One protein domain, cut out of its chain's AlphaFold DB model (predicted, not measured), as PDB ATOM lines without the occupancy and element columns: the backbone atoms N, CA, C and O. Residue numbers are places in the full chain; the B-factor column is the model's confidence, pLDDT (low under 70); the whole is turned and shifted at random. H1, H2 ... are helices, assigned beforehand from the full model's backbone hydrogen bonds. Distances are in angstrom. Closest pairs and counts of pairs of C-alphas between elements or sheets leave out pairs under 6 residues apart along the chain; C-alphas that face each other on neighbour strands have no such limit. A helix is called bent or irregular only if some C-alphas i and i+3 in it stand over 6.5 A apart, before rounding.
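Overview. This is residues 13 to 222 of the 439 residues of the protein "EGF-like domain-containing protein" of Trichobilharzia regenti (UniProt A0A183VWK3). One part of this model is a cluster of helices in which H2, H4 and H5 pack on the long helix H7, with H1 and H6 meeting H5 farther out. Toward the other end of the longest axis lie a helical hairpin of H9 and H10 and a mass of loops, residues 140 to 157 and 164 to 189, with short H8 between these two stretches; H3, with H4, is where H10 comes near the cluster. The printed part has 210 residues with ten named helices, H1 to H10 in order along the chain, and no named strand. The class is all helix, though under half of the residues, 103 of 210, are in named elements. The whole is compact, with a radius of gyration of the C-alphas of 17.6 A and spans of 50, 38 and 30 A.

Along the chain. Start at C-alpha 13, at (24.892, -22.565, 20.307), and go on to H1, residues 20 to 26. It is irregular, with the C-alphas of 21 and 24 7.2 A apart. H2, residues 40 to 52, runs 16.6 A and is irregular too, with the C-alphas of 49 and 52 7.6 A apart. Then come H3, residues 69 to 72, and H4, residues 75 to 86, which is 16.3 A long. H5, residues 94 to 106, is 18.3 A long. H6, residues 108 to 115, is neither bent nor irregular, but only just: C-alphas 112 and 115 are 6.2 A apart. Find C-alpha 123 at (38.115, -27.186, 24.940); from there H7 runs 24.2 A to C-alpha 139 at (30.042, -13.565, 6.613). H8 is residues 158 to 163. H9, residues 190 to 201, and H10, residues 212 to 222, are each 16.1 A long, and H10 ends at C-alpha 222, at (33.618, -21.056, -9.778).

Arrangement. Begin at H7 and look at Ala 128, whose C-alpha is 4.6 A from that of Ser 43, the closest pair with H2; the two helices touch at a shallow tilt of 30 degrees, opposite ways. With residues 133 to 138 alone H7 touches H4, closest at the C-alphas of Gly 137 and Val 84, 5.2 A apart, at a steep tilt of 48 degrees. H5 touches H7 at a steep tilt of 57 degrees, with the C-alphas of Val 97 and Leu 130 closest at 6.9 A. H4 and H5 form a helical hairpin at a shallow tilt of 22 degrees, and their closest C-alphas, Leu 80 and Met 100, are 6.0 A apart. H1 and H5 only just touch, with 3 pairs of C-alphas within 8 A, Cys 26 and Cys 102 closest at 5.5 A. H5 and H6 touch only at the corner by their link, and only just, with 3 pairs; Thr 105 and Val 111 have the closest C-alphas, at 6.3 A. H3 is close to H10 but not clearly touching, with the C-alphas of Leu 72 and Phe 214 5.6 A apart. H9 and H10 form a second helical hairpin, at a steep tilt of 38 degrees, only just past shallow; the C-alphas of Leu 197 and Leu 212 are closest, at 7.3 A. H8 touches no helix. Each O i to N i+4 pair is within hydrogen-bond range in H4, H5, H6, H7, H8 and H9, against 7 of 9 in H2, 4 of 7 in H10 and 1 of 3 in H1, where 1 of 4 O i to N i+3 pairs is in range; H3 is too short for an i+4 pair.

Size, cuts and confidence. The two C-alphas farthest apart are those of Trp 24 and Asn 181, at 52.7 A. The printed part has no cut. The links from H1 to H2, H2 to H3, H7 to H8 and H8 to H9 are long, the last with 26 residues. The mean pLDDT of the printed part is 74.4, and 71 residues are under 70, among them residues 144 to 197.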
ATOM      1  N   VAL A  13      24.882 -21.149  20.672       89.19
ATOM      2  CA  VAL A  13      24.892 -22.565  20.307       89.19
ATOM      3  C   VAL A  13      24.954 -23.442  21.545       89.19
ATOM      4  O   VAL A  13      25.751 -23.201  22.451       89.19
ATOM      5  N   TYR A  14      24.131 -24.483  21.569       87.56
ATOM      6  CA  TYR A  14      24.137 -25.519  22.596       87.56
ATOM      7  C   TYR A  14      23.858 -26.899  21.994       87.56
ATOM      8  O   TYR A  14      23.433 -27.029  20.847       87.56
ATOM      9  N   GLN A  15      24.115 -27.947  22.775       88.06
ATOM     10  CA  GLN A  15      23.862 -29.321  22.353       88.06
ATOM     11  C   GLN A  15      22.356 -29.612  22.244       88.06
ATOM     12  O   GLN A  15      21.638 -29.593  23.244       88.06
ATOM     13  N   GLU A  16      21.901 -29.976  21.048       88.12
ATOM     14  CA  GLU A  16      20.558 -30.497  20.788       88.12
ATOM     15  C   GLU A  16      20.568 -32.011  20.537       88.12
ATOM     16  O   GLU A  16      21.617 -32.661  20.447       88.12
ATOM     17  N   ARG A  17      19.369 -32.599  20.457       86.00
ATOM     18  CA  ARG A  17      19.212 -33.997  20.047       86.00
ATOM     19  C   ARG A  17      19.540 -34.126  18.564       86.00
ATOM     20  O   ARG A  17      19.014 -33.383  17.742       86.00
ATOM     21  N   TRP A  18      20.360 -35.116  18.228       86.88
ATOM     22  CA  TRP A  18      20.673 -35.428  16.840       86.88
ATOM     23  C   TRP A  18      19.421 -35.858  16.063       86.88
ATOM     24  O   TRP A  18      18.645 -36.675  16.573       86.88
ATOM     25  N   PRO A  19      19.245 -35.389  14.814       87.25
ATOM     26  CA  PRO A  19      18.304 -35.997  13.886       87.25
ATOM     27  C   PRO A  19      18.611 -37.486  13.727       87.25
ATOM     28  O   PRO A  19      19.775 -37.892  13.755       87.25
ATOM     29  N   ILE A  20      17.578 -38.299  13.505       84.12
ATOM     30  CA  ILE A  20      17.709 -39.763  13.389       84.12
ATOM     31  C   ILE A  20      18.756 -40.154  12.331       84.12
ATOM     32  O   ILE A  20      19.516 -41.097  12.536       84.12
ATOM     33  N   SER A  21      18.846 -39.389  11.239       84.69
ATOM     34  CA  SER A  21      19.821 -39.591  10.161       84.69
ATOM     35  C   SER A  21      21.283 -39.410  10.591       84.69
ATOM     36  O   SER A  21      22.158 -40.071  10.042       84.69
ATOM     37  N   LEU A  22      21.560 -38.542  11.570       85.62
ATOM     38  CA  LEU A  22      22.916 -38.220  12.036       85.62
ATOM     39  C   LEU A  22      23.260 -38.871  13.381       85.62
ATOM     40  O   LEU A  22      24.436 -38.974  13.728       85.62
ATOM     41  N   ALA A  23      22.262 -39.351  14.126       86.19
ATOM     42  CA  ALA A  23      22.439 -39.898  15.470       86.19
ATOM     43  C   ALA A  23      23.460 -41.047  15.523       86.19
ATOM     44  O   ALA A  23      24.313 -41.075  16.407       86.19
ATOM     45  N   TRP A  24      23.438 -41.962  14.550       84.44
ATOM     46  CA  TRP A  24      24.394 -43.075  14.496       84.44
ATOM     47  C   TRP A  24      25.823 -42.617  14.200       84.44
ATOM     48  O   TRP A  24      26.761 -43.137  14.795       84.44
ATOM     49  N   LYS A  25      25.989 -41.614  13.329       88.50
ATOM     50  CA  LYS A  25      27.300 -41.080  12.935       88.50
ATOM     51  C   LYS A  25      27.933 -40.218  14.035       88.50
ATOM     52  O   LYS A  25      29.152 -40.202  14.172       88.50
ATOM     53  N   CYS A  26      27.112 -39.498  14.798       89.25
ATOM     54  CA  CYS A  26      27.565 -38.415  15.674       89.25
ATOM     55  C   CYS A  26      27.280 -38.632  17.170       89.25
ATOM     56  O   CYS A  26      27.563 -37.762  17.986       89.25
ATOM     57  N   SER A  27      26.740 -39.782  17.579       78.88
ATOM     58  CA  SER A  27      26.449 -40.056  19.000       78.88
ATOM     59  C   SER A  27      27.686 -40.085  19.908       78.88
ATOM     60  O   SER A  27      27.556 -39.846  21.105       78.88
ATOM     61  N   GLY A  28      28.877 -40.348  19.360       78.62
ATOM     62  CA  GLY A  28      30.138 -40.395  20.111       78.62
ATOM     63  C   GLY A  28      30.833 -39.043  20.312       78.62
ATOM     64  O   GLY A  28      31.892 -38.992  20.935       78.62
ATOM     65  N   THR A  29      30.283 -37.952  19.777       83.69
ATOM     66  CA  THR A  29      30.916 -36.628  19.819       83.69
ATOM     67  C   THR A  29      30.709 -35.967  21.179       83.69
ATOM     68  O   THR A  29      29.616 -36.046  21.740       83.69
ATOM     69  N   SER A  30      31.716 -35.265  21.699       79.69
ATOM     70  CA  SER A  30      31.585 -34.530  22.962       79.69
ATOM     71  C   SER A  30      30.501 -33.454  22.885       79.69
ATOM     72  O   SER A  30      30.475 -32.677  21.928       79.69
ATOM     73  N   ASN A  31      29.667 -33.363  23.923       83.38
ATOM     74  CA  ASN A  31      28.600 -32.368  23.992       83.38
ATOM     75  C   ASN A  31      29.149 -30.936  23.957       83.38
ATOM     76  O   ASN A  31      30.068 -30.592  24.707       83.38
ATOM     77  N   LEU A  32      28.531 -30.089  23.134       84.38
ATOM     78  CA  LEU A  32      28.821 -28.658  23.112       84.38
ATOM     79  C   LEU A  32      28.268 -27.978  24.372       84.38
ATOM     80  O   LEU A  32      27.103 -28.158  24.738       84.38
ATOM     81  N   LYS A  33      29.100 -27.161  25.025       84.69
ATOM     82  CA  LYS A  33      28.643 -26.267  26.095       84.69
ATOM     83  C   LYS A  33      27.788 -25.154  25.492       84.69
ATOM     84  O   LYS A  33      28.132 -24.626  24.440       84.69
ATOM     85  N   ALA A  34      26.707 -24.796  26.180       86.88
ATOM     86  CA  ALA A  34      25.866 -23.673  25.787       86.88
ATOM     87  C   ALA A  34      26.654 -22.361  25.901       86.88
ATOM     88  O   ALA A  34      27.021 -21.957  27.005       86.88
ATOM     89  N   GLN A  35      26.936 -21.718  24.769       88.38
ATOM     90  CA  GLN A  35      27.715 -20.485  24.724       88.38
ATOM     91  C   GLN A  35      27.343 -19.645  23.500       88.38
ATOM     92  O   GLN A  35      26.965 -20.164  22.446       88.38
ATOM     93  N   ARG A  36      27.505 -18.326  23.625       91.94
ATOM     94  CA  ARG A  36      27.480 -17.421  22.474       91.94
ATOM     95  C   ARG A  36      28.580 -17.814  21.484       91.94
ATOM     96  O   ARG A  36      29.701 -18.100  21.891       91.94
ATOM     97  N   VAL A  37      28.265 -17.803  20.195       90.88
ATOM     98  CA  VAL A  37      29.261 -17.874  19.124       90.88
ATOM     99  C   VAL A  37      30.102 -16.604  19.205       90.88
ATOM    100  O   VAL A  37      29.566 -15.505  19.031       90.88
ATOM    101  N   ASN A  38      31.394 -16.744  19.490       89.94
ATOM    102  CA  ASN A  38      32.301 -15.601  19.587       89.94
ATOM    103  C   ASN A  38      32.396 -14.851  18.250       89.94
ATOM    104  O   ASN A  38      32.111 -15.416  17.191       89.94
ATOM    105  N   PHE A  39      32.760 -13.569  18.295       86.81
ATOM    106  CA  PHE A  39      33.151 -12.859  17.072       86.81
ATOM    107  C   PHE A  39      34.465 -13.425  16.524       86.81
ATOM    108  O   PHE A  39      35.195 -14.114  17.242       86.81
ATOM    109  N   ILE A  40      34.774 -13.143  15.258       86.00
ATOM    110  CA  ILE A  40      35.988 -13.653  14.610       86.00
ATOM    111  C   ILE A  40      37.228 -13.212  15.396       86.00
ATOM    112  O   ILE A  40      38.069 -14.037  15.731       86.00
ATOM    113  N   GLU A  41      37.279 -11.946  15.787       83.44
ATOM    114  CA  GLU A  41      38.357 -11.312  16.540       83.44
ATOM    115  C   GLU A  41      38.534 -11.945  17.923       83.44
ATOM    116  O   GLU A  41      39.650 -12.230  18.354       83.44
ATOM    117  N   GLU A  42      37.422 -12.200  18.614       87.69
ATOM    118  CA  GLU A  42      37.416 -12.856  19.922       87.69
ATOM    119  C   GLU A  42      37.883 -14.310  19.807       87.69
ATOM    120  O   GLU A  42      38.682 -14.775  20.618       87.69
ATOM    121  N   SER A  43      37.405 -15.031  18.790       89.81
ATOM    122  CA  SER A  43      37.772 -16.425  18.550       89.81
ATOM    123  C   SER A  43      39.236 -16.576  18.126       89.81
ATOM    124  O   SER A  43      39.925 -17.461  18.632       89.81
ATOM    125  N   ALA A  44      39.743 -15.668  17.288       88.62
ATOM    126  CA  ALA A  44      41.149 -15.588  16.921       88.62
ATOM    127  C   ALA A  44      42.005 -15.308  18.159       88.62
ATOM    128  O   ALA A  44      42.963 -16.034  18.422       88.62
ATOM    129  N   LYS A  45      41.595 -14.348  18.994       88.62
ATOM    130  CA  LYS A  45      42.296 -14.045  20.238       88.62
ATOM    131  C   LYS A  45      42.343 -15.251  21.172       88.62
ATOM    132  O   LYS A  45      43.421 -15.592  21.639       88.62
ATOM    133  N   ILE A  46      41.219 -15.944  21.387       89.19
ATOM    134  CA  ILE A  46      41.190 -17.184  22.179       89.19
ATOM    135  C   ILE A  46      42.148 -18.213  21.575       89.19
ATOM    136  O   ILE A  46      42.911 -18.833  22.305       89.19
ATOM    137  N   TYR A  47      42.154 -18.385  20.251       88.44
ATOM    138  CA  TYR A  47      43.067 -19.311  19.587       88.44
ATOM    139  C   TYR A  47      44.539 -18.982  19.882       88.44
ATOM    140  O   TYR A  47      45.287 -19.874  20.294       88.44
ATOM    141  N   TYR A  48      44.949 -17.720  19.743       86.12
ATOM    142  CA  TYR A  48      46.333 -17.302  19.981       86.12
ATOM    143  C   TYR A  48      46.714 -17.202  21.461       86.12
ATOM    144  O   TYR A  48      47.857 -17.481  21.804       86.12
ATOM    145  N   ASP A  49      45.795 -16.858  22.359       83.12
ATOM    146  CA  ASP A  49      46.072 -16.804  23.802       83.12
ATOM    147  C   ASP A  49      46.385 -18.205  24.371       83.12
ATOM    148  O   ASP A  49      46.964 -18.353  25.449       83.12
ATOM    149  N   THR A  50      46.040 -19.261  23.632       74.50
ATOM    150  CA  THR A  50      46.356 -20.645  23.995       74.50
ATOM    151  C   THR A  50      47.764 -21.033  23.512       74.50
ATOM    152  O   THR A  50      48.337 -20.368  22.655       74.50
ATOM    153  N   LEU A  51      48.331 -22.148  24.005       61.97
ATOM    154  CA  LEU A  51      49.670 -22.690  23.639       61.97
ATOM    155  C   LEU A  51      49.871 -23.000  22.130       61.97
ATOM    156  O   LEU A  51      50.857 -23.626  21.734       61.97
ATOM    157  N   MET A  52      48.913 -22.606  21.297       62.62
ATOM    158  CA  MET A  52      48.903 -22.692  19.847       62.62
ATOM    159  C   MET A  52      49.609 -21.514  19.169       62.62
ATOM    160  O   MET A  52      50.164 -21.714  18.084       62.62
ATOM    161  N   SER A  53      49.645 -20.320  19.782       55.59
ATOM    162  CA  SER A  53      50.373 -19.180  19.210       55.59
ATOM    163  C   SER A  53      51.865 -19.481  19.105       55.59
ATOM    164  O   SER A  53      52.529 -19.890  20.055       55.59
ATOM    165  N   GLY A  54      52.401 -19.335  17.894       55.53
ATOM    166  CA  GLY A  54      53.809 -19.601  17.606       55.53
ATOM    167  C   GLY A  54      54.170 -21.076  17.406       55.53
ATOM    168  O   GLY A  54      55.325 -21.358  17.086       55.53
ATOM    169  N   ARG A  55      53.220 -22.020  17.532       69.94
ATOM    170  CA  ARG A  55      53.465 -23.426  17.163       69.94
ATOM    171  C   ARG A  55      53.448 -23.630  15.651       69.94
ATOM    172  O   ARG A  55      54.254 -24.400  15.133       69.94
ATOM    173  N   PHE A  56      52.534 -22.949  14.963       76.94
ATOM    174  CA  PHE A  56      52.450 -22.956  13.507       76.94
ATOM    175  C   PHE A  56      53.213 -21.768  12.932       76.94
ATOM    176  O   PHE A  56      53.072 -20.632  13.389       76.94
ATOM    177  N   ILE A  57      54.051 -22.045  11.938       79.50
ATOM    178  CA  ILE A  57      54.928 -21.044  11.319       79.50
ATOM    179  C   ILE A  57      54.085 -20.032  10.536       79.50
ATOM    180  O   ILE A  57      54.425 -18.853  10.481       79.50
ATOM    181  N   GLU A  58      52.971 -20.496   9.977       79.69
ATOM    182  CA  GLU A  58      52.027 -19.723   9.175       79.69
ATOM    183  C   GLU A  58      51.341 -18.600   9.958       79.69
ATOM    184  O   GLU A  58      50.945 -17.602   9.367       79.69
ATOM    185  N   ASP A  59      51.236 -18.746  11.276       84.94
ATOM    186  CA  ASP A  59      50.494 -17.829  12.139       84.94
ATOM    187  C   ASP A  59      51.396 -16.779  12.813       84.94
ATOM    188  O   ASP A  59      50.909 -15.825  13.412       84.94
ATOM    189  N   ARG A  60      52.727 -16.939  12.734       81.94
ATOM    190  CA  ARG A  60      53.698 -16.207  13.570       81.94
ATOM    191  C   ARG A  60      53.647 -14.683  13.426       81.94
ATOM    192  O   ARG A  60      53.993 -13.984  14.374       81.94
ATOM    193  N   ASN A  61      53.281 -14.193  12.247       82.81
ATOM    194  CA  ASN A  61      53.315 -12.771  11.916       82.81
ATOM    195  C   ASN A  61      51.920 -12.134  11.876       82.81
ATOM    196  O   ASN A  61      51.836 -10.964  11.531       82.81
ATOM    197  N   LEU A  62      50.850 -12.881  12.171       84.50
ATOM    198  CA  LEU A  62      49.477 -12.373  12.112       84.50
ATOM    199  C   LEU A  62      49.106 -11.615  13.389       84.50
ATOM    200  O   LEU A  62      49.551 -11.956  14.487       84.50
ATOM    201  N   GLU A  63      48.245 -10.608  13.248       82.88
ATOM    202  CA  GLU A  63      47.592  -9.964  14.387       82.88
ATOM    203  C   GLU A  63      46.684 -10.948  15.136       82.88
ATOM    204  O   GLU A  63      46.034 -11.812  14.545       82.88
ATOM    205  N   THR A  64      46.582 -10.791  16.460       82.38
ATOM    206  CA  THR A  64      45.817 -11.716  17.316       82.38
ATOM    207  C   THR A  64      44.305 -11.663  17.095       82.38
ATOM    208  O   THR A  64      43.574 -12.526  17.569       82.38
ATOM    209  N   THR A  65      43.818 -10.658  16.378       80.50
ATOM    210  CA  THR A  65      42.415 -10.511  15.983       80.50
ATOM    211  C   THR A  65      42.122 -11.167  14.631       80.50
ATOM    212  O   THR A  65      40.959 -11.412  14.316       80.50
ATOM    213  N   VAL A  66      43.147 -11.478  13.833       82.88
ATOM    214  CA  VAL A  66      43.006 -12.005  12.470       82.88
ATOM    215  C   VAL A  66      42.851 -13.529  12.510       82.88
ATOM    216  O   VAL A  66      43.620 -14.197  13.210       82.88
ATOM    217  N   PRO A  67      41.898 -14.116  11.755       87.56
ATOM    218  CA  PRO A  67      41.738 -15.563  11.674       87.56
ATOM    219  C   PRO A  67      43.067 -16.296  11.410       87.56
ATOM    220  O   PRO A  67      43.792 -15.919  10.483       87.56
ATOM    221  N   PRO A  68      43.377 -17.372  12.154       87.75
ATOM    222  CA  PRO A  68      44.607 -18.135  11.963       87.75
ATOM    223  C   PRO A  68      44.751 -18.696  10.547       87.75
ATOM    224  O   PRO A  68      43.872 -19.403  10.040       87.75
ATOM    225  N   SER A  69      45.905 -18.454   9.922       87.25
ATOM    226  CA  SER A  69      46.232 -19.005   8.603       87.25
ATOM    227  C   SER A  69      46.318 -20.530   8.629       87.25
ATOM    228  O   SER A  69      45.946 -21.182   7.652       87.25
ATOM    229  N   SER A  70      46.738 -21.117   9.752       86.31
ATOM    230  CA  SER A  70      46.722 -22.570   9.966       86.31
ATOM    231  C   SER A  70      45.321 -23.185   9.841       86.31
ATOM    232  O   SER A  70      45.186 -24.319   9.373       86.31
ATOM    233  N   ILE A  71      44.267 -22.432  10.181       88.12
ATOM    234  CA  ILE A  71      42.875 -22.855   9.990       88.12
ATOM    235  C   ILE A  71      42.475 -22.675   8.523       88.12
ATOM    236  O   ILE A  71      42.014 -23.620   7.885       88.12
ATOM    237  N   LEU A  72      42.694 -21.482   7.966       87.62
ATOM    238  CA  LEU A  72      42.209 -21.109   6.632       87.62
ATOM    239  C   LEU A  72      42.925 -21.803   5.466       87.62
ATOM    240  O   LEU A  72      42.407 -21.830   4.354       87.62
ATOM    241  N   LYS A  73      44.105 -22.379   5.704       86.81
ATOM    242  CA  LYS A  73      44.850 -23.180   4.723       86.81
ATOM    243  C   LYS A  73      44.446 -24.659   4.718       86.81
ATOM    244  O   LYS A  73      44.711 -25.372   3.750       86.81
ATOM    245  N   SER A  74      43.839 -25.147   5.799       88.31
ATOM    246  CA  SER A  74      43.499 -26.562   5.955       88.31
ATOM    247  C   SER A  74      42.281 -26.936   5.118       88.31
ATOM    248  O   SER A  74      41.193 -26.396   5.316       88.31
ATOM    249  N   SER A  75      42.422 -27.941   4.253       87.44
ATOM    250  CA  SER A  75      41.298 -28.464   3.465       87.44
ATOM    251  C   SER A  75      40.160 -28.992   4.341       87.44
ATOM    252  O   SER A  75      38.998 -28.851   3.975       87.44
ATOM    253  N   THR A  76      40.469 -29.552   5.516       90.06
ATOM    254  CA  THR A  76      39.449 -30.057   6.447       90.06
ATOM    255  C   THR A  76      38.565 -28.927   6.966       90.06
ATOM    256  O   THR A  76      37.350 -29.069   6.982       90.06
ATOM    257  N   TYR A  77      39.147 -27.791   7.356       92.00
ATOM    258  CA  TYR A  77      38.367 -26.658   7.862       92.00
ATOM    259  C   TYR A  77      37.638 -25.908   6.742       92.00
ATOM    260  O   TYR A  77      36.505 -25.479   6.944       92.00
ATOM    261  N   LEU A  78      38.237 -25.817   5.551       88.06
ATOM    262  CA  LEU A  78      37.588 -25.256   4.362       88.06
ATOM    263  C   LEU A  78      36.344 -26.059   3.935       88.06
ATOM    264  O   LEU A  78      35.337 -25.468   3.568       88.06
ATOM    265  N   GLN A  79      36.356 -27.388   4.067       89.44
ATOM    266  CA  GLN A  79      35.160 -28.213   3.831       89.44
ATOM    267  C   GLN A  79      34.041 -27.938   4.847       89.44
ATOM    268  O   GLN A  79      32.865 -27.927   4.492       89.44
ATOM    269  N   LEU A  80      34.384 -27.687   6.115       92.50
ATOM    270  CA  LEU A  80      33.384 -27.297   7.118       92.50
ATOM    271  C   LEU A  80      32.787 -25.926   6.824       92.50
ATOM    272  O   LEU A  80      31.598 -25.714   7.046       92.50
ATOM    273  N   LEU A  81      33.611 -25.005   6.330       89.19
ATOM    274  CA  LEU A  81      33.165 -23.696   5.883       89.19
ATOM    275  C   LEU A  81      32.142 -23.831   4.745       89.19
ATOM    276  O   LEU A  81      31.086 -23.205   4.807       89.19
ATOM    277  N   ASP A  82      32.398 -24.714   3.775       86.25
ATOM    278  CA  ASP A  82      31.452 -25.010   2.693       86.25
ATOM    279  C   ASP A  82      30.117 -25.560   3.221       86.25
ATOM    280  O   ASP A  82      29.064 -25.162   2.722       86.25
ATOM    281  N   PHE A  83      30.119 -26.394   4.272       88.00
ATOM    282  CA  PHE A  83      28.871 -26.851   4.899       88.00
ATOM    283  C   PHE A  83      28.026 -25.697   5.446       88.00
ATOM    284  O   PHE A  83      26.805 -25.731   5.320       88.00
ATOM    285  N   VAL A  84      28.646 -24.672   6.036       89.06
ATOM    286  CA  VAL A  84      27.921 -23.500   6.557       89.06
ATOM    287  C   VAL A  84      27.392 -22.628   5.418       89.06
ATOM    288  O   VAL A  84      26.253 -22.155   5.481       89.06
ATOM    289  N   ILE A  85      28.201 -22.441   4.371       83.88
ATOM    290  CA  ILE A  85      27.834 -21.661   3.182       83.88
ATOM    291  C   ILE A  85      26.632 -22.299   2.472       83.88
ATOM    292  O   ILE A  85      25.680 -21.598   2.145       83.88
ATOM    293  N   GLN A  86      26.642 -23.623   2.294       82.38
ATOM    294  CA  GLN A  86      25.612 -24.371   1.560       82.38
ATOM    295  C   GLN A  86      24.381 -24.739   2.410       82.38
ATOM    296  O   GLN A  86      23.399 -25.261   1.885       82.38
ATOM    297  N   ALA A  87      24.407 -24.507   3.726       83.44
ATOM    298  CA  ALA A  87      23.297 -24.872   4.602       83.44
ATOM    299  C   ALA A  87      22.029 -24.040   4.328       83.44
ATOM    300  O   ALA A  87      22.072 -22.814   4.221       83.44
ATOM    301  N   GLU A  88      20.857 -24.676   4.344       80.88
ATOM    302  CA  GLU A  88      19.577 -23.955   4.387       80.88
ATOM    303  C   GLU A  88      19.492 -23.054   5.638       80.88
ATOM    304  O   GLU A  88      20.019 -23.387   6.702       80.88
ATOM    305  N   TYR A  89      18.810 -21.908   5.533       79.06
ATOM    306  CA  TYR A  89      18.720 -20.922   6.624       79.06
ATOM    307  C   TYR A  89      18.107 -21.497   7.917       79.06
ATOM    308  O   TYR A  89      18.576 -21.213   9.016       79.06
ATOM    309  N   ASN A  90      17.109 -22.375   7.789       77.56
ATOM    310  CA  ASN A  90      16.445 -23.083   8.897       77.56
ATOM    311  C   ASN A  90      17.357 -24.076   9.654       77.56
ATOM    312  O   ASN A  90      16.993 -24.526  10.737       77.56
ATOM    313  N   LYS A  91      18.515 -24.439   9.087       83.00
ATOM    314  CA  LYS A  91      19.499 -25.372   9.661       83.00
ATOM    315  C   LYS A  91      20.725 -24.646  10.228       83.00
ATOM    316  O   LYS A  91      21.687 -25.292  10.636       83.00
ATOM    317  N   LEU A  92      20.731 -23.316  10.257       87.56
ATOM    318  CA  LEU A  92      21.788 -22.555  10.920       87.56
ATOM    319  C   LEU A  92      21.674 -22.637  12.454       87.56
ATOM    320  O   LEU A  92      20.652 -23.036  13.005       87.56
ATOM    321  N   GLY A  93      22.746 -22.280  13.159       88.94
ATOM    322  CA  GLY A  93      22.822 -22.354  14.619       88.94
ATOM    323  C   GLY A  93      23.246 -23.735  15.121       88.94
ATOM    324  O   GLY A  93      24.306 -24.243  14.756       88.94
ATOM    325  N   ASN A  94      22.430 -24.339  15.988       89.94
ATOM    326  CA  ASN A  94      22.795 -25.548  16.735       89.94
ATOM    327  C   ASN A  94      23.188 -26.721  15.831       89.94
ATOM    328  O   ASN A  94      24.277 -27.277  15.975       89.94
ATOM    329  N   ILE A  95      22.326 -27.078  14.875       88.94
ATOM    330  CA  ILE A  95      22.499 -28.298  14.081       88.94
ATOM    331  C   ILE A  95      23.748 -28.259  13.195       88.94
ATOM    332  O   ILE A  95      24.470 -29.256  13.129       88.94
ATOM    333  N   ILE A  96      24.058 -27.125  12.556       91.56
ATOM    334  CA  ILE A  96      25.235 -27.026  11.687       91.56
ATOM    335  C   ILE A  96      26.536 -27.039  12.493       91.56
ATOM    336  O   ILE A  96      27.455 -27.776  12.145       91.56
ATOM    337  N   VAL A  97      26.597 -26.331  13.625       92.38
ATOM    338  CA  VAL A  97      27.804 -26.305  14.468       92.38
ATOM    339  C   VAL A  97      28.038 -27.654  15.149       92.38
ATOM    340  O   VAL A  97      29.177 -28.119  15.238       92.38
ATOM    341  N   MET A  98      26.967 -28.332  15.572       91.25
ATOM    342  CA  MET A  98      27.043 -29.723  16.013       91.25
ATOM    343  C   MET A  98      27.593 -30.618  14.899       91.25
ATOM    344  O   MET A  98      28.534 -31.374  15.135       91.25
ATOM    345  N   THR A  99      27.058 -30.507  13.679       91.06
ATOM    346  CA  THR A  99      27.510 -31.296  12.520       91.06
ATOM    347  C   THR A  99      28.991 -31.057  12.232       91.06
ATOM    348  O   THR A  99      29.742 -32.018  12.104       91.06
ATOM    349  N   MET A 100      29.455 -29.805  12.251       93.06
ATOM    350  CA  MET A 100      30.877 -29.474  12.097       93.06
ATOM    351  C   MET A 100      31.754 -30.146  13.164       93.06
ATOM    352  O   MET A 100      32.796 -30.720  12.842       93.06
ATOM    353  N   SER A 101      31.321 -30.118  14.430       92.12
ATOM    354  CA  SER A 101      32.003 -30.814  15.531       92.12
ATOM    355  C   SER A 101      32.087 -32.326  15.281       92.12
ATOM    356  O   SER A 101      33.132 -32.948  15.498       92.12
ATOM    357  N   CYS A 102      31.011 -32.921  14.758       92.06
ATOM    358  CA  CYS A 102      30.969 -34.334  14.397       92.06
ATOM    359  C   CYS A 102      31.922 -34.701  13.255       92.06
ATOM    360  O   CYS A 102      32.643 -35.693  13.355       92.06
ATOM    361  N   GLU A 103      31.974 -33.908  12.186       92.31
ATOM    362  CA  GLU A 103      32.866 -34.186  11.055       92.31
ATOM    363  C   GLU A 103      34.347 -34.105  11.459       92.31
ATOM    364  O   GLU A 103      35.142 -34.960  11.066       92.31
ATOM    365  N   LEU A 104      34.724 -33.144  12.315       90.50
ATOM    366  CA  LEU A 104      36.095 -33.052  12.836       90.50
ATOM    367  C   LEU A 104      36.475 -34.250  13.698       90.50
ATOM    368  O   LEU A 104      37.538 -34.842  13.518       90.50
ATOM    369  N   THR A 105      35.609 -34.618  14.638       88.19
ATOM    370  CA  THR A 105      35.889 -35.703  15.589       88.19
ATOM    371  C   THR A 105      35.869 -37.087  14.939       88.19
ATOM    372  O   THR A 105      36.554 -37.989  15.417       88.19
ATOM    373  N   ASN A 106      35.175 -37.248  13.810       89.62
ATOM    374  CA  ASN A 106      35.225 -38.465  12.999       89.62
ATOM    375  C   ASN A 106      36.459 -38.545  12.078       89.62
ATOM    376  O   ASN A 106      36.784 -39.622  11.574       89.62
ATOM    377  N   ASN A 107      37.195 -37.448  11.880       90.44
ATOM    378  CA  ASN A 107      38.449 -37.462  11.130       90.44
ATOM    379  C   ASN A 107      39.611 -37.941  12.021       90.44
ATOM    380  O   ASN A 107      40.223 -37.173  12.764       90.44
ATOM    381  N   LEU A 108      39.956 -39.229  11.916       87.38
ATOM    382  CA  LEU A 108      40.999 -39.863  12.737       87.38
ATOM    383  C   LEU A 108      42.380 -39.200  12.616       87.38
ATOM    384  O   LEU A 108      43.127 -39.179  13.597       87.38
ATOM    385  N   ASN A 109      42.733 -38.675  11.440       89.00
ATOM    386  CA  ASN A 109      44.012 -37.989  11.242       89.00
ATOM    387  C   ASN A 109      44.012 -36.657  11.988       89.00
ATOM    388  O   ASN A 109      44.922 -36.392  12.772       89.00
ATOM    389  N   TRP A 110      42.937 -35.882  11.837       89.00
ATOM    390  CA  TRP A 110      42.755 -34.636  12.570       89.00
ATOM    391  C   TRP A 110      42.768 -34.860  14.087       89.00
ATOM    392  O   TRP A 110      43.452 -34.146  14.820       89.00
ATOM    393  N   VAL A 111      42.101 -35.908  14.578       86.12
ATOM    394  CA  VAL A 111      42.103 -36.236  16.009       86.12
ATOM    395  C   VAL A 111      43.512 -36.569  16.510       86.12
ATOM    396  O   VAL A 111      43.921 -36.098  17.570       86.12
ATOM    397  N   LYS A 112      44.295 -37.352  15.762       84.56
ATOM    398  CA  LYS A 112      45.660 -37.734  16.164       84.56
ATOM    399  C   LYS A 112      46.644 -36.565  16.122       84.56
ATOM    400  O   LYS A 112      47.478 -36.442  17.020       84.56
ATOM    401  N   GLU A 113      46.573 -35.746  15.080       82.25
ATOM    402  CA  GLU A 113      47.562 -34.700  14.814       82.25
ATOM    403  C   GLU A 113      47.211 -33.371  15.470       82.25
ATOM    404  O   GLU A 113      48.119 -32.676  15.927       82.25
ATOM    405  N   VAL A 114      45.916 -33.047  15.560       80.88
ATOM    406  CA  VAL A 114      45.416 -31.751  16.024       80.88
ATOM    407  C   VAL A 114      44.704 -31.855  17.378       80.88
ATOM    408  O   VAL A 114      45.042 -31.137  18.318       80.88
ATOM    409  N   PHE A 115      43.757 -32.778  17.543       81.69
ATOM    410  CA  PHE A 115      43.004 -32.847  18.801       81.69
ATOM    411  C   PHE A 115      43.853 -33.354  19.978       81.69
ATOM    412  O   PHE A 115      43.975 -32.690  21.001       81.69
ATOM    413  N   ASN A 116      44.505 -34.507  19.819       80.00
ATOM    414  CA  ASN A 116      45.245 -35.185  20.888       80.00
ATOM    415  C   ASN A 116      46.625 -34.584  21.180       80.00
ATOM    416  O   ASN A 116      47.248 -34.936  22.179       80.00
ATOM    417  N   ARG A 117      47.135 -33.711  20.307       76.00
ATOM    418  CA  ARG A 117      48.464 -33.106  20.455       76.00
ATOM    419  C   ARG A 117      48.351 -31.608  20.761       76.00
ATOM    420  O   ARG A 117      48.615 -31.248  21.904       76.00
ATOM    421  N   PRO A 118      48.013 -30.723  19.805       69.19
ATOM    422  CA  PRO A 118      47.884 -29.297  20.079       69.19
ATOM    423  C   PRO A 118      46.677 -28.909  20.936       69.19
ATOM    424  O   PRO A 118      46.837 -28.089  21.828       69.19
ATOM    425  N   LEU A 119      45.498 -29.498  20.713       74.81
ATOM    426  CA  LEU A 119      44.275 -29.119  21.442       74.81
ATOM    427  C   LEU A 119      44.036 -29.952  22.710       74.81
ATOM    428  O   LEU A 119      43.026 -29.774  23.396       74.81
ATOM    429  N   SER A 120      44.949 -30.870  23.042       62.44
ATOM    430  CA  SER A 120      44.763 -31.787  24.163       62.44
ATOM    431  C   SER A 120      44.718 -30.991  25.462       62.44
ATOM    432  O   SER A 120      45.735 -30.452  25.895       62.44
ATOM    433  N   ARG A 121      43.539 -30.999  26.103       61.47
ATOM    434  CA  ARG A 121      43.157 -30.267  27.332       61.47
ATOM    435  C   ARG A 121      42.611 -28.848  27.130       61.47
ATOM    436  O   ARG A 121      42.263 -28.231  28.132       61.47
ATOM    437  N   ASN A 122      42.446 -28.360  25.896       75.19
ATOM    438  CA  ASN A 122      41.879 -27.034  25.642       75.19
ATOM    439  C   ASN A 122      40.573 -27.076  24.830       75.19
ATOM    440  O   ASN A 122      40.557 -27.016  23.600       75.19
ATOM    441  N   THR A 123      39.454 -27.180  25.551       80.06
ATOM    442  CA  THR A 123      38.115 -27.186  24.940       80.06
ATOM    443  C   THR A 123      37.689 -25.808  24.431       80.06
ATOM    444  O   THR A 123      36.852 -25.735  23.532       80.06
ATOM    445  N   GLU A 124      38.292 -24.729  24.937       84.94
ATOM    446  CA  GLU A 124      38.018 -23.359  24.495       84.94
ATOM    447  C   GLU A 124      38.622 -23.089  23.118       84.94
ATOM    448  O   GLU A 124      37.930 -22.560  22.253       84.94
ATOM    449  N   THR A 125      39.850 -23.550  22.853       86.56
ATOM    450  CA  THR A 125      40.451 -23.458  21.513       86.56
ATOM    451  C   THR A 125      39.641 -24.240  20.482       86.56
ATOM    452  O   THR A 125      39.393 -23.747  19.385       86.56
ATOM    453  N   PHE A 126      39.185 -25.452  20.825       88.19
ATOM    454  CA  PHE A 126      38.330 -26.234  19.925       88.19
ATOM    455  C   PHE A 126      37.030 -25.489  19.602       88.19
ATOM    456  O   PHE A 126      36.623 -25.421  18.441       88.19
ATOM    457  N   ARG A 127      36.413 -24.869  20.614       89.06
ATOM    458  CA  ARG A 127      35.225 -24.037  20.427       89.06
ATOM    459  C   ARG A 127      35.513 -22.806  19.562       89.06
ATOM    460  O   ARG A 127      34.723 -22.513  18.672       89.06
ATOM    461  N   ALA A 128      36.642 -22.136  19.777       90.62
ATOM    462  CA  ALA A 128      37.054 -20.972  19.000       90.62
ATOM    463  C   ALA A 128      37.259 -21.300  17.513       90.62
ATOM    464  O   ALA A 128      36.833 -20.526  16.660       90.62
ATOM    465  N   ILE A 129      37.822 -22.472  17.188       91.25
ATOM    466  CA  ILE A 129      37.951 -22.942  15.797       91.25
ATOM    467  C   ILE A 129      36.568 -23.093  15.146       91.25
ATOM    468  O   ILE A 129      36.356 -22.614  14.033       91.25
ATOM    469  N   LEU A 130      35.617 -23.729  15.842       92.81
ATOM    470  CA  LEU A 130      34.248 -23.885  15.338       92.81
ATOM    471  C   LEU A 130      33.559 -22.530  15.136       92.81
ATOM    472  O   LEU A 130      32.943 -22.320  14.094       92.81
ATOM    473  N   ASP A 131      33.694 -21.611  16.096       92.94
ATOM    474  CA  ASP A 131      33.115 -20.266  16.018       92.94
ATOM    475  C   ASP A 131      33.717 -19.448  14.870       92.94
ATOM    476  O   ASP A 131      32.968 -18.804  14.137       92.94
ATOM    477  N   THR A 132      35.037 -19.540  14.659       91.12
ATOM    478  CA  THR A 132      35.737 -18.882  13.541       91.12
ATOM    479  C   THR A 132      35.149 -19.337  12.208       91.12
ATOM    480  O   THR A 132      34.734 -18.516  11.395       91.12
ATOM    481  N   ILE A 133      35.072 -20.654  11.983       92.75
ATOM    482  CA  ILE A 133      34.579 -21.218  10.717       92.75
ATOM    483  C   ILE A 133      33.099 -20.885  10.515       92.75
ATOM    484  O   ILE A 133      32.692 -20.510   9.418       92.75
ATOM    485  N   TYR A 134      32.296 -20.992  11.573       93.19
ATOM    486  CA  TYR A 134      30.871 -20.712  11.495       93.19
ATOM    487  C   TYR A 134      30.594 -19.232  11.193       93.19
ATOM    488  O   TYR A 134      29.848 -18.947  10.260       93.19
ATOM    489  N   ARG A 135      31.245 -18.288  11.891       88.19
ATOM    490  CA  ARG A 135      31.124 -16.846  11.604       88.19
ATOM    491  C   ARG A 135      31.635 -16.496  10.212       88.19
ATOM    492  O   ARG A 135      30.960 -15.750   9.523       88.19
ATOM    493  N   LEU A 136      32.750 -17.078   9.756       85.62
ATOM    494  CA  LEU A 136      33.214 -16.900   8.374       85.62
ATOM    495  C   LEU A 136      32.169 -17.375   7.358       85.62
ATOM    496  O   LEU A 136      31.941 -16.708   6.353       85.62
ATOM    497  N   GLY A 137      31.498 -18.496   7.625       84.38
ATOM    498  CA  GLY A 137      30.401 -18.978   6.789       84.38
ATOM    499  C   GLY A 137      29.196 -18.036   6.789       84.38
ATOM    500  O   GLY A 137      28.598 -17.821   5.738       84.38
ATOM    501  N   LEU A 138      28.864 -17.428   7.933       82.69
ATOM    502  CA  LEU A 138      27.823 -16.398   8.017       82.69
ATOM    503  C   LEU A 138      28.221 -15.099   7.299       82.69
ATOM    504  O   LEU A 138      27.370 -14.522   6.621       82.69
ATOM    505  N   CYS A 139      29.492 -14.683   7.385       77.56
ATOM    506  CA  CYS A 139      30.042 -13.565   6.613       77.56
ATOM    507  C   CYS A 139      29.824 -13.799   5.114       77.56
ATOM    508  O   CYS A 139      29.321 -12.929   4.421       77.56
ATOM    509  N   PHE A 140      30.146 -15.002   4.617       73.69
ATOM    510  CA  PHE A 140      29.992 -15.347   3.199       73.69
ATOM    511  C   PHE A 140      28.546 -15.381   2.702       73.69
ATOM    512  O   PHE A 140      28.324 -15.442   1.494       73.69
ATOM    513  N   ARG A 141      27.581 -15.385   3.620       72.12
ATOM    514  CA  ARG A 141      26.149 -15.389   3.324       72.12
ATOM    515  C   ARG A 141      25.494 -14.028   3.553       72.12
ATOM    516  O   ARG A 141      24.270 -13.962   3.522       72.12
ATOM    517  N   ASP A 142      26.279 -12.990   3.850       68.44
ATOM    518  CA  ASP A 142      25.816 -11.649   4.230       68.44
ATOM    519  C   ASP A 142      24.865 -11.630   5.442       68.44
ATOM    520  O   ASP A 142      24.107 -10.684   5.647       68.44
ATOM    521  N   ILE A 143      24.891 -12.677   6.273       72.56
ATOM    522  CA  ILE A 143      24.045 -12.758   7.472       72.56
ATOM    523  C   ILE A 143      24.667 -11.945   8.614       72.56
ATOM    524  O   ILE A 143      23.958 -11.427   9.474       72.56
ATOM    525  N   ASP A 144      25.998 -11.869   8.652       69.88
ATOM    526  CA  ASP A 144      26.736 -11.340   9.794       69.88
ATOM    527  C   ASP A 144      28.080 -10.714   9.372       69.88
ATOM    528  O   ASP A 144      29.120 -11.372   9.446       69.88
ATOM    529  N   PRO A 145      28.068  -9.460   8.878       66.00
ATOM    530  CA  PRO A 145      29.276  -8.755   8.459       66.00
ATOM    531  C   PRO A 145      30.062  -8.196   9.663       66.00
ATOM    532  O   PRO A 145      29.502  -7.526  10.530       66.00
ATOM    533  N   HIS A 146      31.378  -8.435   9.680       63.34
ATOM    534  CA  HIS A 146      32.353  -8.027  10.707       63.34
ATOM    535  C   HIS A 146      33.644  -7.507  10.075       63.34
ATOM    536  O   HIS A 146      33.904  -7.743   8.895       63.34
ATOM    537  N   LEU A 147      34.477  -6.837  10.877       58.81
ATOM    538  CA  LEU A 147      35.717  -6.196  10.428       58.81
ATOM    539  C   LEU A 147      36.683  -7.187   9.758       58.81
ATOM    540  O   LEU A 147      37.260  -6.872   8.722       58.81
ATOM    541  N   ASN A 148      36.808  -8.398  10.308       64.12
ATOM    542  CA  ASN A 148      37.668  -9.451   9.760       64.12
ATOM    543  C   ASN A 148      36.947 -10.437   8.825       64.12
ATOM    544  O   ASN A 148      37.500 -11.491   8.490       64.12
ATOM    545  N   CYS A 149      35.724 -10.121   8.384       65.12
ATOM    546  CA  CYS A 149      35.069 -10.903   7.343       65.12
ATOM    547  C   CYS A 149      35.800 -10.737   5.992       65.12
ATOM    548  O   CYS A 149      36.255  -9.640   5.650       65.12
ATOM    549  N   PRO A 150      35.883 -11.809   5.183       58.75
ATOM    550  CA  PRO A 150      36.131 -11.716   3.745       58.75
ATOM    551  C   PRO A 150      35.134 -10.749   3.070       58.75
ATOM    552  O   PRO A 150      33.967 -10.760   3.448       58.75
ATOM    553  N   ASP A 151      35.580  -9.936   2.105       55.00
ATOM    554  CA  ASP A 151      34.812  -8.894   1.391       55.00
ATOM    555  C   ASP A 151      33.431  -9.395   0.956       55.00
ATOM    556  O   ASP A 151      33.279 -10.444   0.316       55.00
ATOM    557  N   VAL A 152      32.455  -8.576   1.346       46.50
ATOM    558  CA  VAL A 152      30.995  -8.697   1.241       46.50
ATOM    559  C   VAL A 152      30.523  -8.683  -0.222       46.50
ATOM    560  O   VAL A 152      29.377  -8.974  -0.532       46.50
ATOM    561  N   CYS A 153      31.415  -8.418  -1.175       50.75
ATOM    562  CA  CYS A 153      31.167  -8.515  -2.613       50.75
ATOM    563  C   CYS A 153      30.727  -9.897  -3.145       50.75
ATOM    564  O   CYS A 153      30.530 -10.067  -4.352       50.75
ATOM    565  N   ARG A 154      30.604 -10.933  -2.308       43.94
ATOM    566  CA  ARG A 154      30.302 -12.291  -2.777       43.94
ATOM    567  C   ARG A 154      28.805 -12.429  -3.086       43.94
ATOM    568  O   ARG A 154      27.984 -12.252  -2.205       43.94
ATOM    569  N   SER A 155      28.468 -12.804  -4.329       40.59
ATOM    570  CA  SER A 155      27.103 -12.903  -4.916       40.59
ATOM    571  C   SER A 155      26.451 -11.593  -5.378       40.59
ATOM    572  O   SER A 155      25.300 -11.595  -5.814       40.59
ATOM    573  N   LYS A 156      27.185 -10.478  -5.335       48.34
ATOM    574  CA  LYS A 156      26.675  -9.162  -5.728       48.34
ATOM    575  C   LYS A 156      27.275  -8.703  -7.056       48.34
ATOM    576  O   LYS A 156      28.323  -9.179  -7.490       48.34
ATOM    577  N   THR A 157      26.560  -7.817  -7.741       45.34
ATOM    578  CA  THR A 157      26.950  -7.291  -9.053       45.34
ATOM    579  C   THR A 157      28.218  -6.438  -8.958       45.34
ATOM    580  O   THR A 157      28.515  -5.863  -7.913       45.34
ATOM    581  N   SER A 158      28.935  -6.290 -10.078       48.84
ATOM    582  CA  SER A 158      30.089  -5.374 -10.188       48.84
ATOM    583  C   SER A 158      29.755  -3.962  -9.687       48.84
ATOM    584  O   SER A 158      30.562  -3.340  -9.009       48.84
ATOM    585  N   SER A 159      28.523  -3.499  -9.930       51.69
ATOM    586  CA  SER A 159      28.029  -2.194  -9.482       51.69
ATOM    587  C   SER A 159      27.913  -2.058  -7.960       51.69
ATOM    588  O   SER A 159      28.184  -0.987  -7.424       51.69
ATOM    589  N   PHE A 160      27.545  -3.129  -7.246       50.75
ATOM    590  CA  PHE A 160      27.534  -3.128  -5.781       50.75
ATOM    591  C   PHE A 160      28.961  -3.013  -5.245       50.75
ATOM    592  O   PHE A 160      29.230  -2.181  -4.383       50.75
ATOM    593  N   CYS A 161      29.894  -3.772  -5.823       50.19
ATOM    594  CA  CYS A 161      31.304  -3.714  -5.450       50.19
ATOM    595  C   CYS A 161      31.944  -2.342  -5.683       50.19
ATOM    596  O   CYS A 161      32.757  -1.914  -4.875       50.19
ATOM    597  N   GLU A 162      31.545  -1.621  -6.731       50.03
ATOM    598  CA  GLU A 162      32.017  -0.254  -6.997       50.03
ATOM    599  C   GLU A 162      31.485   0.779  -5.988       50.03
ATOM    600  O   GLU A 162      32.080   1.843  -5.820       50.03
ATOM    601  N   SER A 163      30.378   0.476  -5.303       49.91
ATOM    602  CA  SER A 163      29.741   1.378  -4.335       49.91
ATOM    603  C   SER A 163      30.239   1.211  -2.894       49.91
ATOM    604  O   SER A 163      29.998   2.087  -2.060       49.91
ATOM    605  N   VAL A 164      30.927   0.106  -2.590       44.47
ATOM    606  CA  VAL A 164      31.404  -0.210  -1.238       44.47
ATOM    607  C   VAL A 164      32.820   0.345  -1.041       44.47
ATOM    608  O   VAL A 164      33.736  -0.037  -1.773       44.47
ATOM    609  N   PRO A 165      33.043   1.221  -0.040       41.09
ATOM    610  CA  PRO A 165      34.371   1.742   0.258       41.09
ATOM    611  C   PRO A 165      35.373   0.607   0.506       41.09
ATOM    612  O   PRO A 165      35.156  -0.250   1.360       41.09
ATOM    613  N   HIS A 166      36.484   0.629  -0.234       43.16
ATOM    614  CA  HIS A 166      37.625  -0.295  -0.108       43.16
ATOM    615  C   HIS A 166      37.407  -1.742  -0.585       43.16
ATOM    616  O   HIS A 166      38.255  -2.601  -0.330       43.16
ATOM    617  N   ALA A 167      36.340  -2.010  -1.339       47.59
ATOM    618  CA  ALA A 167      36.179  -3.275  -2.051       47.59
ATOM    619  C   ALA A 167      37.189  -3.386  -3.209       47.59
ATOM    620  O   ALA A 167      37.432  -2.426  -3.941       47.59
ATOM    621  N   VAL A 168      37.798  -4.562  -3.388       43.81
ATOM    622  CA  VAL A 168      38.836  -4.798  -4.419       43.81
ATOM    623  C   VAL A 168      38.308  -5.565  -5.634       43.81
ATOM    624  O   VAL A 168      39.085  -5.948  -6.507       43.81
ATOM    625  N   GLY A 169      36.997  -5.830  -5.699       45.94
ATOM    626  CA  GLY A 169      36.362  -6.596  -6.785       45.94
ATOM    627  C   GLY A 169      36.734  -8.088  -6.807       45.94
ATOM    628  O   GLY A 169      36.351  -8.819  -7.720       45.94
ATOM    629  N   PHE A 170      37.475  -8.556  -5.795       41.16
ATOM    630  CA  PHE A 170      37.831  -9.952  -5.554       41.16
ATOM    631  C   PHE A 170      37.426 -10.308  -4.127       41.16
ATOM    632  O   PHE A 170      37.780  -9.603  -3.192       41.16
ATOM    633  N   CYS A 171      36.706 -11.417  -3.958       43.97
ATOM    634  CA  CYS A 171      36.211 -11.863  -2.659       43.97
ATOM    635  C   CYS A 171      37.378 -12.155  -1.685       43.97
ATOM    636  O   CYS A 171      38.011 -13.209  -1.786       43.97
ATOM    637  N   GLY A 172      37.659 -11.253  -0.740       44.81
ATOM    638  CA  GLY A 172      38.670 -11.430   0.313       44.81
ATOM    639  C   GLY A 172      38.682 -10.319   1.357       44.81
ATOM    640  O   GLY A 172      38.046  -9.327   1.130       44.81
ATOM    641  N   THR A 173      39.292 -10.476   2.533       40.72
ATOM    642  CA  THR A 173      39.098  -9.594   3.725       40.72
ATOM    643  C   THR A 173      39.104  -8.092   3.495       40.72
ATOM    644  O   THR A 173      39.785  -7.638   2.587       40.72
ATOM    645  N   TYR A 174      38.435  -7.342   4.388       45.22
ATOM    646  CA  TYR A 174      38.533  -5.880   4.490       45.22
ATOM    647  C   TYR A 174      39.961  -5.400   4.209       45.22
ATOM    648  O   TYR A 174      40.915  -5.767   4.902       45.22
ATOM    649  N   VAL A 175      40.107  -4.610   3.149       49.12
ATOM    650  CA  VAL A 175      41.392  -4.094   2.692       49.12
ATOM    651  C   VAL A 175      41.412  -2.592   2.954       49.12
ATOM    652  O   VAL A 175      40.428  -1.911   2.716       49.12
ATOM    653  N   ASN A 176      42.523  -2.054   3.455       48.25
ATOM    654  CA  ASN A 176      42.687  -0.610   3.673       48.25
ATOM    655  C   ASN A 176      42.572   0.176   2.340       48.25
ATOM    656  O   ASN A 176      42.949  -0.346   1.286       48.25
ATOM    657  N   GLU A 177      42.134   1.443   2.380       46.75
ATOM    658  CA  GLU A 177      41.909   2.313   1.211       46.75
ATOM    659  C   GLU A 177      43.100   2.356   0.236       46.75
ATOM    660  O   GLU A 177      42.919   2.459  -0.975       46.75
ATOM    661  N   LEU A 178      44.327   2.214   0.749       40.56
ATOM    662  CA  LEU A 178      45.571   2.213  -0.033       40.56
ATOM    663  C   LEU A 178      45.641   1.102  -1.101       40.56
ATOM    664  O   LEU A 178      46.408   1.216  -2.058       40.56
ATOM    665  N   LEU A 179      44.859   0.030  -0.954       45.78
ATOM    666  CA  LEU A 179      44.889  -1.154  -1.819       45.78
ATOM    667  C   LEU A 179      43.730  -1.219  -2.823       45.78
ATOM    668  O   LEU A 179      43.811  -2.000  -3.771       45.78
ATOM    669  N   HIS A 180      42.723  -0.354  -2.674       45.31
ATOM    670  CA  HIS A 180      41.597  -0.185  -3.605       45.31
ATOM    671  C   HIS A 180      42.059   0.134  -5.040       45.31
ATOM    672  O   HIS A 180      41.467  -0.304  -6.020       45.31
ATOM    673  N   ASN A 181      43.187   0.833  -5.187       46.00
ATOM    674  CA  ASN A 181      43.714   1.250  -6.493       46.00
ATOM    675  C   ASN A 181      44.393   0.115  -7.286       46.00
ATOM    676  O   ASN A 181      44.903   0.333  -8.388       46.00
ATOM    677  N   ALA A 182      44.436  -1.103  -6.741       46.50
ATOM    678  CA  ALA A 182      44.909  -2.277  -7.451       46.50
ATOM    679  C   ALA A 182      43.807  -2.791  -8.392       46.50
ATOM    680  O   ALA A 182      43.073  -3.704  -8.042       46.50
ATOM    681  N   GLN A 183      43.699  -2.223  -9.595       45.31
ATOM    682  CA  GLN A 183      42.856  -2.779 -10.660       45.31
ATOM    683  C   GLN A 183      43.315  -4.210 -10.981       45.31
ATOM    684  O   GLN A 183      44.364  -4.409 -11.598       45.31
ATOM    685  N   ILE A 184      42.566  -5.217 -10.534       49.84
ATOM    686  CA  ILE A 184      42.831  -6.614 -10.875       49.84
ATOM    687  C   ILE A 184      41.861  -7.003 -11.998       49.84
ATOM    688  O   ILE A 184      40.653  -7.068 -11.804       49.84
ATOM    689  N   ASN A 185      42.387  -7.283 -13.190       48.25
ATOM    690  CA  ASN A 185      41.572  -7.751 -14.313       48.25
ATOM    691  C   ASN A 185      41.310  -9.260 -14.182       48.25
ATOM    692  O   ASN A 185      42.242 -10.069 -14.203       48.25
ATOM    693  N   SER A 186      40.042  -9.656 -14.062       49.94
ATOM    694  CA  SER A 186      39.609 -11.056 -14.027       49.94
ATOM    695  C   SER A 186      39.461 -11.612 -15.450       49.94
ATOM    696  O   SER A 186      38.434 -11.462 -16.101       49.94
ATOM    697  N   THR A 187      40.496 -12.288 -15.950       44.22
ATOM    698  CA  THR A 187      40.403 -13.124 -17.162       44.22
ATOM    699  C   THR A 187      40.684 -14.587 -16.799       44.22
ATOM    700  O   THR A 187      41.538 -14.881 -15.962       44.22
ATOM    701  N   GLY A 188      39.860 -15.493 -17.337       54.78
ATOM    702  CA  GLY A 188      39.579 -16.827 -16.789       54.78
ATOM    703  C   GLY A 188      40.600 -17.931 -17.080       54.78
ATOM    704  O   GLY A 188      40.261 -18.901 -17.747       54.78
ATOM    705  N   ASP A 189      41.805 -17.833 -16.516       58.78
ATOM    706  CA  ASP A 189      42.759 -18.952 -16.412       58.78
ATOM    707  C   ASP A 189      43.273 -19.079 -14.958       58.78
ATOM    708  O   ASP A 189      43.596 -18.070 -14.326       58.78
ATOM    709  N   GLU A 190      43.346 -20.299 -14.403       61.31
ATOM    710  CA  GLU A 190      43.747 -20.576 -13.004       61.31
ATOM    711  C   GLU A 190      45.148 -20.019 -12.704       61.31
ATOM    712  O   GLU A 190      45.400 -19.472 -11.625       61.31
ATOM    713  N   ASN A 191      46.055 -20.094 -13.682       67.56
ATOM    714  CA  ASN A 191      47.409 -19.558 -13.554       67.56
ATOM    715  C   ASN A 191      47.421 -18.025 -13.518       67.56
ATOM    716  O   ASN A 191      48.139 -17.441 -12.702       67.56
ATOM    717  N   THR A 192      46.590 -17.381 -14.334       65.00
ATOM    718  CA  THR A 192      46.424 -15.920 -14.368       65.00
ATOM    719  C   THR A 192      45.803 -15.411 -13.070       65.00
ATOM    720  O   THR A 192      46.317 -14.474 -12.462       65.00
ATOM    721  N   ILE A 193      44.769 -16.093 -12.563       64.25
ATOM    722  CA  ILE A 193      44.142 -15.786 -11.267       64.25
ATOM    723  C   ILE A 193      45.171 -15.906 -10.141       64.25
ATOM    724  O   ILE A 193      45.303 -15.004  -9.314       64.25
ATOM    725  N   ARG A 194      45.957 -16.986 -10.128       69.12
ATOM    726  CA  ARG A 194      46.991 -17.202  -9.113       69.12
ATOM    727  C   ARG A 194      48.081 -16.130  -9.153       69.12
ATOM    728  O   ARG A 194      48.553 -15.711  -8.096       69.12
ATOM    729  N   GLN A 195      48.506 -15.700 -10.339       69.44
ATOM    730  CA  GLN A 195      49.499 -14.632 -10.499       69.44
ATOM    731  C   GLN A 195      48.951 -13.278 -10.038       69.44
ATOM    732  O   GLN A 195      49.622 -12.578  -9.277       69.44
ATOM    733  N   ASN A 196      47.714 -12.960 -10.408       65.75
ATOM    734  CA  ASN A 196      47.024 -11.742  -9.998       65.75
ATOM    735  C   ASN A 196      46.846 -11.672  -8.475       65.75
ATOM    736  O   ASN A 196      47.235 -10.684  -7.852       65.75
ATOM    737  N   LEU A 197      46.358 -12.753  -7.858       67.75
ATOM    738  CA  LEU A 197      46.204 -12.846  -6.405       67.75
ATOM    739  C   LEU A 197      47.548 -12.738  -5.682       67.75
ATOM    740  O   LEU A 197      47.643 -12.053  -4.670       67.75
ATOM    741  N   ARG A 198      48.616 -13.356  -6.204       71.44
ATOM    742  CA  ARG A 198      49.970 -13.197  -5.644       71.44
ATOM    743  C   ARG A 198      50.444 -11.751  -5.702       71.44
ATOM    744  O   ARG A 198      50.942 -11.244  -4.702       71.44
ATOM    745  N   SER A 199      50.286 -11.091  -6.849       69.12
ATOM    746  CA  SER A 199      50.667  -9.686  -7.010       69.12
ATOM    747  C   SER A 199      49.881  -8.769  -6.072       69.12
ATOM    748  O   SER A 199      50.437  -7.789  -5.579       69.12
ATOM    749  N   TRP A 200      48.604  -9.065  -5.834       68.44
ATOM    750  CA  TRP A 200      47.773  -8.330  -4.887       68.44
ATOM    751  C   TRP A 200      48.199  -8.582  -3.435       68.44
ATOM    752  O   TRP A 200      48.464  -7.627  -2.707       68.44
ATOM    753  N   LEU A 201      48.381  -9.847  -3.037       70.19
ATOM    754  CA  LEU A 201      48.805 -10.233  -1.684       70.19
ATOM    755  C   LEU A 201      50.125  -9.580  -1.268       70.19
ATOM    756  O   LEU A 201      50.284  -9.236  -0.102       70.19
ATOM    757  N   LEU A 202      51.060  -9.378  -2.203       72.12
ATOM    758  CA  LEU A 202      52.324  -8.683  -1.930       72.12
ATOM    759  C   LEU A 202      52.132  -7.247  -1.425       72.12
ATOM    760  O   LEU A 202      53.017  -6.727  -0.751       72.12
ATOM    761  N   ARG A 203      50.998  -6.616  -1.739       69.69
ATOM    762  CA  ARG A 203      50.676  -5.250  -1.315       69.69
ATOM    763  C   ARG A 203      49.935  -5.216   0.032       69.69
ATOM    764  O   ARG A 203      49.960  -4.190   0.701       69.69
ATOM    765  N   VAL A 204      49.317  -6.325   0.449       70.44
ATOM    766  CA  VAL A 204      48.636  -6.459   1.751       70.44
ATOM    767  C   VAL A 204      49.682  -6.619   2.864       70.44
ATOM    768  O   VAL A 204      50.555  -7.479   2.704       70.44
ATOM    769  N   PRO A 205      49.624  -5.861   3.979       74.31
ATOM    770  CA  PRO A 205      50.521  -6.056   5.122       74.31
ATOM    771  C   PRO A 205      50.476  -7.499   5.629       74.31
ATOM    772  O   PRO A 205      49.420  -8.128   5.611       74.31
ATOM    773  N   VAL A 206      51.622  -8.047   6.042       79.00
ATOM    774  CA  VAL A 206      51.748  -9.475   6.397       79.00
ATOM    775  C   VAL A 206      50.855  -9.830   7.589       79.00
ATOM    776  O   VAL A 206      50.364 -10.950   7.669       79.00
ATOM    777  N   GLU A 207      50.610  -8.858   8.459       79.06
ATOM    778  CA  GLU A 207      49.920  -8.973   9.739       79.06
ATOM    779  C   GLU A 207      48.415  -9.233   9.598       79.06
ATOM    780  O   GLU A 207      47.811  -9.880  10.452       79.06
ATOM    781  N   VAL A 208      47.828  -8.790   8.486       75.06
ATOM    782  CA  VAL A 208      46.394  -8.923   8.170       75.06
ATOM    783  C   VAL A 208      46.149  -9.780   6.924       75.06
ATOM    784  O   VAL A 208      45.037  -9.858   6.401       75.06
ATOM    785  N   ARG A 209      47.201 -10.422   6.405       76.12
ATOM    786  CA  ARG A 209      47.159 -11.154   5.142       76.12
ATOM    787  C   ARG A 209      46.592 -12.559   5.334       76.12
ATOM    788  O   ARG A 209      47.262 -13.434   5.875       76.12
ATOM    789  N   LEU A 210      45.409 -12.809   4.776       79.75
ATOM    790  CA  LEU A 210      44.877 -14.170   4.657       79.75
ATOM    791  C   LEU A 210      45.686 -15.031   3.664       79.75
ATOM    792  O   LEU A 210      46.243 -14.503   2.693       79.75
ATOM    793  N   PRO A 211      45.742 -16.365   3.860       82.19
ATOM    794  CA  PRO A 211      46.553 -17.243   3.023       82.19
ATOM    795  C   PRO A 211      45.993 -17.355   1.597       82.19
ATOM    796  O   PRO A 211      44.783 -17.390   1.384       82.19
ATOM    797  N   LEU A 212      46.877 -17.470   0.599       77.00
ATOM    798  CA  LEU A 212      46.481 -17.594  -0.812       77.00
ATOM    799  C   LEU A 212      45.583 -18.817  -1.050       77.00
ATOM    800  O   LEU A 212      44.668 -18.772  -1.866       77.00
ATOM    801  N   GLU A 213      45.854 -19.911  -0.341       78.06
ATOM    802  CA  GLU A 213      45.116 -21.168  -0.415       78.06
ATOM    803  C   GLU A 213      43.630 -20.989  -0.097       78.06
ATOM    804  O   GLU A 213      42.795 -21.598  -0.763       78.06
ATOM    805  N   PHE A 214      43.304 -20.101   0.846       79.56
ATOM    806  CA  PHE A 214      41.926 -19.754   1.184       79.56
ATOM    807  C   PHE A 214      41.191 -19.149  -0.020       79.56
ATOM    808  O   PHE A 214      40.091 -19.578  -0.360       79.56
ATOM    809  N   PHE A 215      41.825 -18.216  -0.735       73.00
ATOM    810  CA  PHE A 215      41.251 -17.626  -1.950       73.00
ATOM    811  C   PHE A 215      41.157 -18.632  -3.100       73.00
ATOM    812  O   PHE A 215      40.170 -18.661  -3.837       73.00
ATOM    813  N   MET A 216      42.166 -19.495  -3.241       71.50
ATOM    814  CA  MET A 216      42.196 -20.514  -4.292       71.50
ATOM    815  C   MET A 216      41.119 -21.589  -4.108       71.50
ATOM    816  O   MET A 216      40.613 -22.093  -5.111       71.50
ATOM    817  N   HIS A 217      40.741 -21.921  -2.867       75.38
ATOM    818  CA  HIS A 217      39.641 -22.851  -2.569       75.38
ATOM    819  C   HIS A 217      38.344 -22.422  -3.264       75.38
ATOM    820  O   HIS A 217      37.694 -23.211  -3.943       75.38
ATOM    821  N   PHE A 218      38.031 -21.129  -3.200       66.94
ATOM    822  CA  PHE A 218      36.833 -20.571  -3.822       66.94
ATOM    823  C   PHE A 218      36.995 -20.251  -5.310       66.94
ATOM    824  O   PHE A 218      36.007 -20.245  -6.041       66.94
ATOM    825  N   ALA A 219      38.223 -20.025  -5.786       59.91
ATOM    826  CA  ALA A 219      38.490 -19.854  -7.212       59.91
ATOM    827  C   ALA A 219      38.215 -21.138  -8.016       59.91
ATOM    828  O   ALA A 219      37.764 -21.051  -9.154       59.91
ATOM    829  N   LYS A 220      38.445 -22.318  -7.423       52.91
ATOM    830  CA  LYS A 220      38.196 -23.618  -8.068       52.91
ATOM    831  C   LYS A 220      36.713 -23.978  -8.172       52.91
ATOM    832  O   LYS A 220      36.311 -24.558  -9.170       52.91
ATOM    833  N   ASN A 221      35.896 -23.570  -7.201       48.84
ATOM    834  CA  ASN A 221      34.451 -23.842  -7.192       48.84
ATOM    835  C   ASN A 221      33.634 -22.910  -8.115       48.84
ATOM    836  O   ASN A 221      32.412 -23.041  -8.203       48.84
ATOM    837  N   LYS A 222      34.282 -21.983  -8.841       46.66
ATOM    838  CA  LYS A 222      33.618 -21.056  -9.778       46.66
ATOM    839  C   LYS A 222      32.983 -21.723 -11.004       46.66
ATOM    840  O   LYS A 222      32.256 -21.037 -11.714       46.66
TER     841      LYS A 222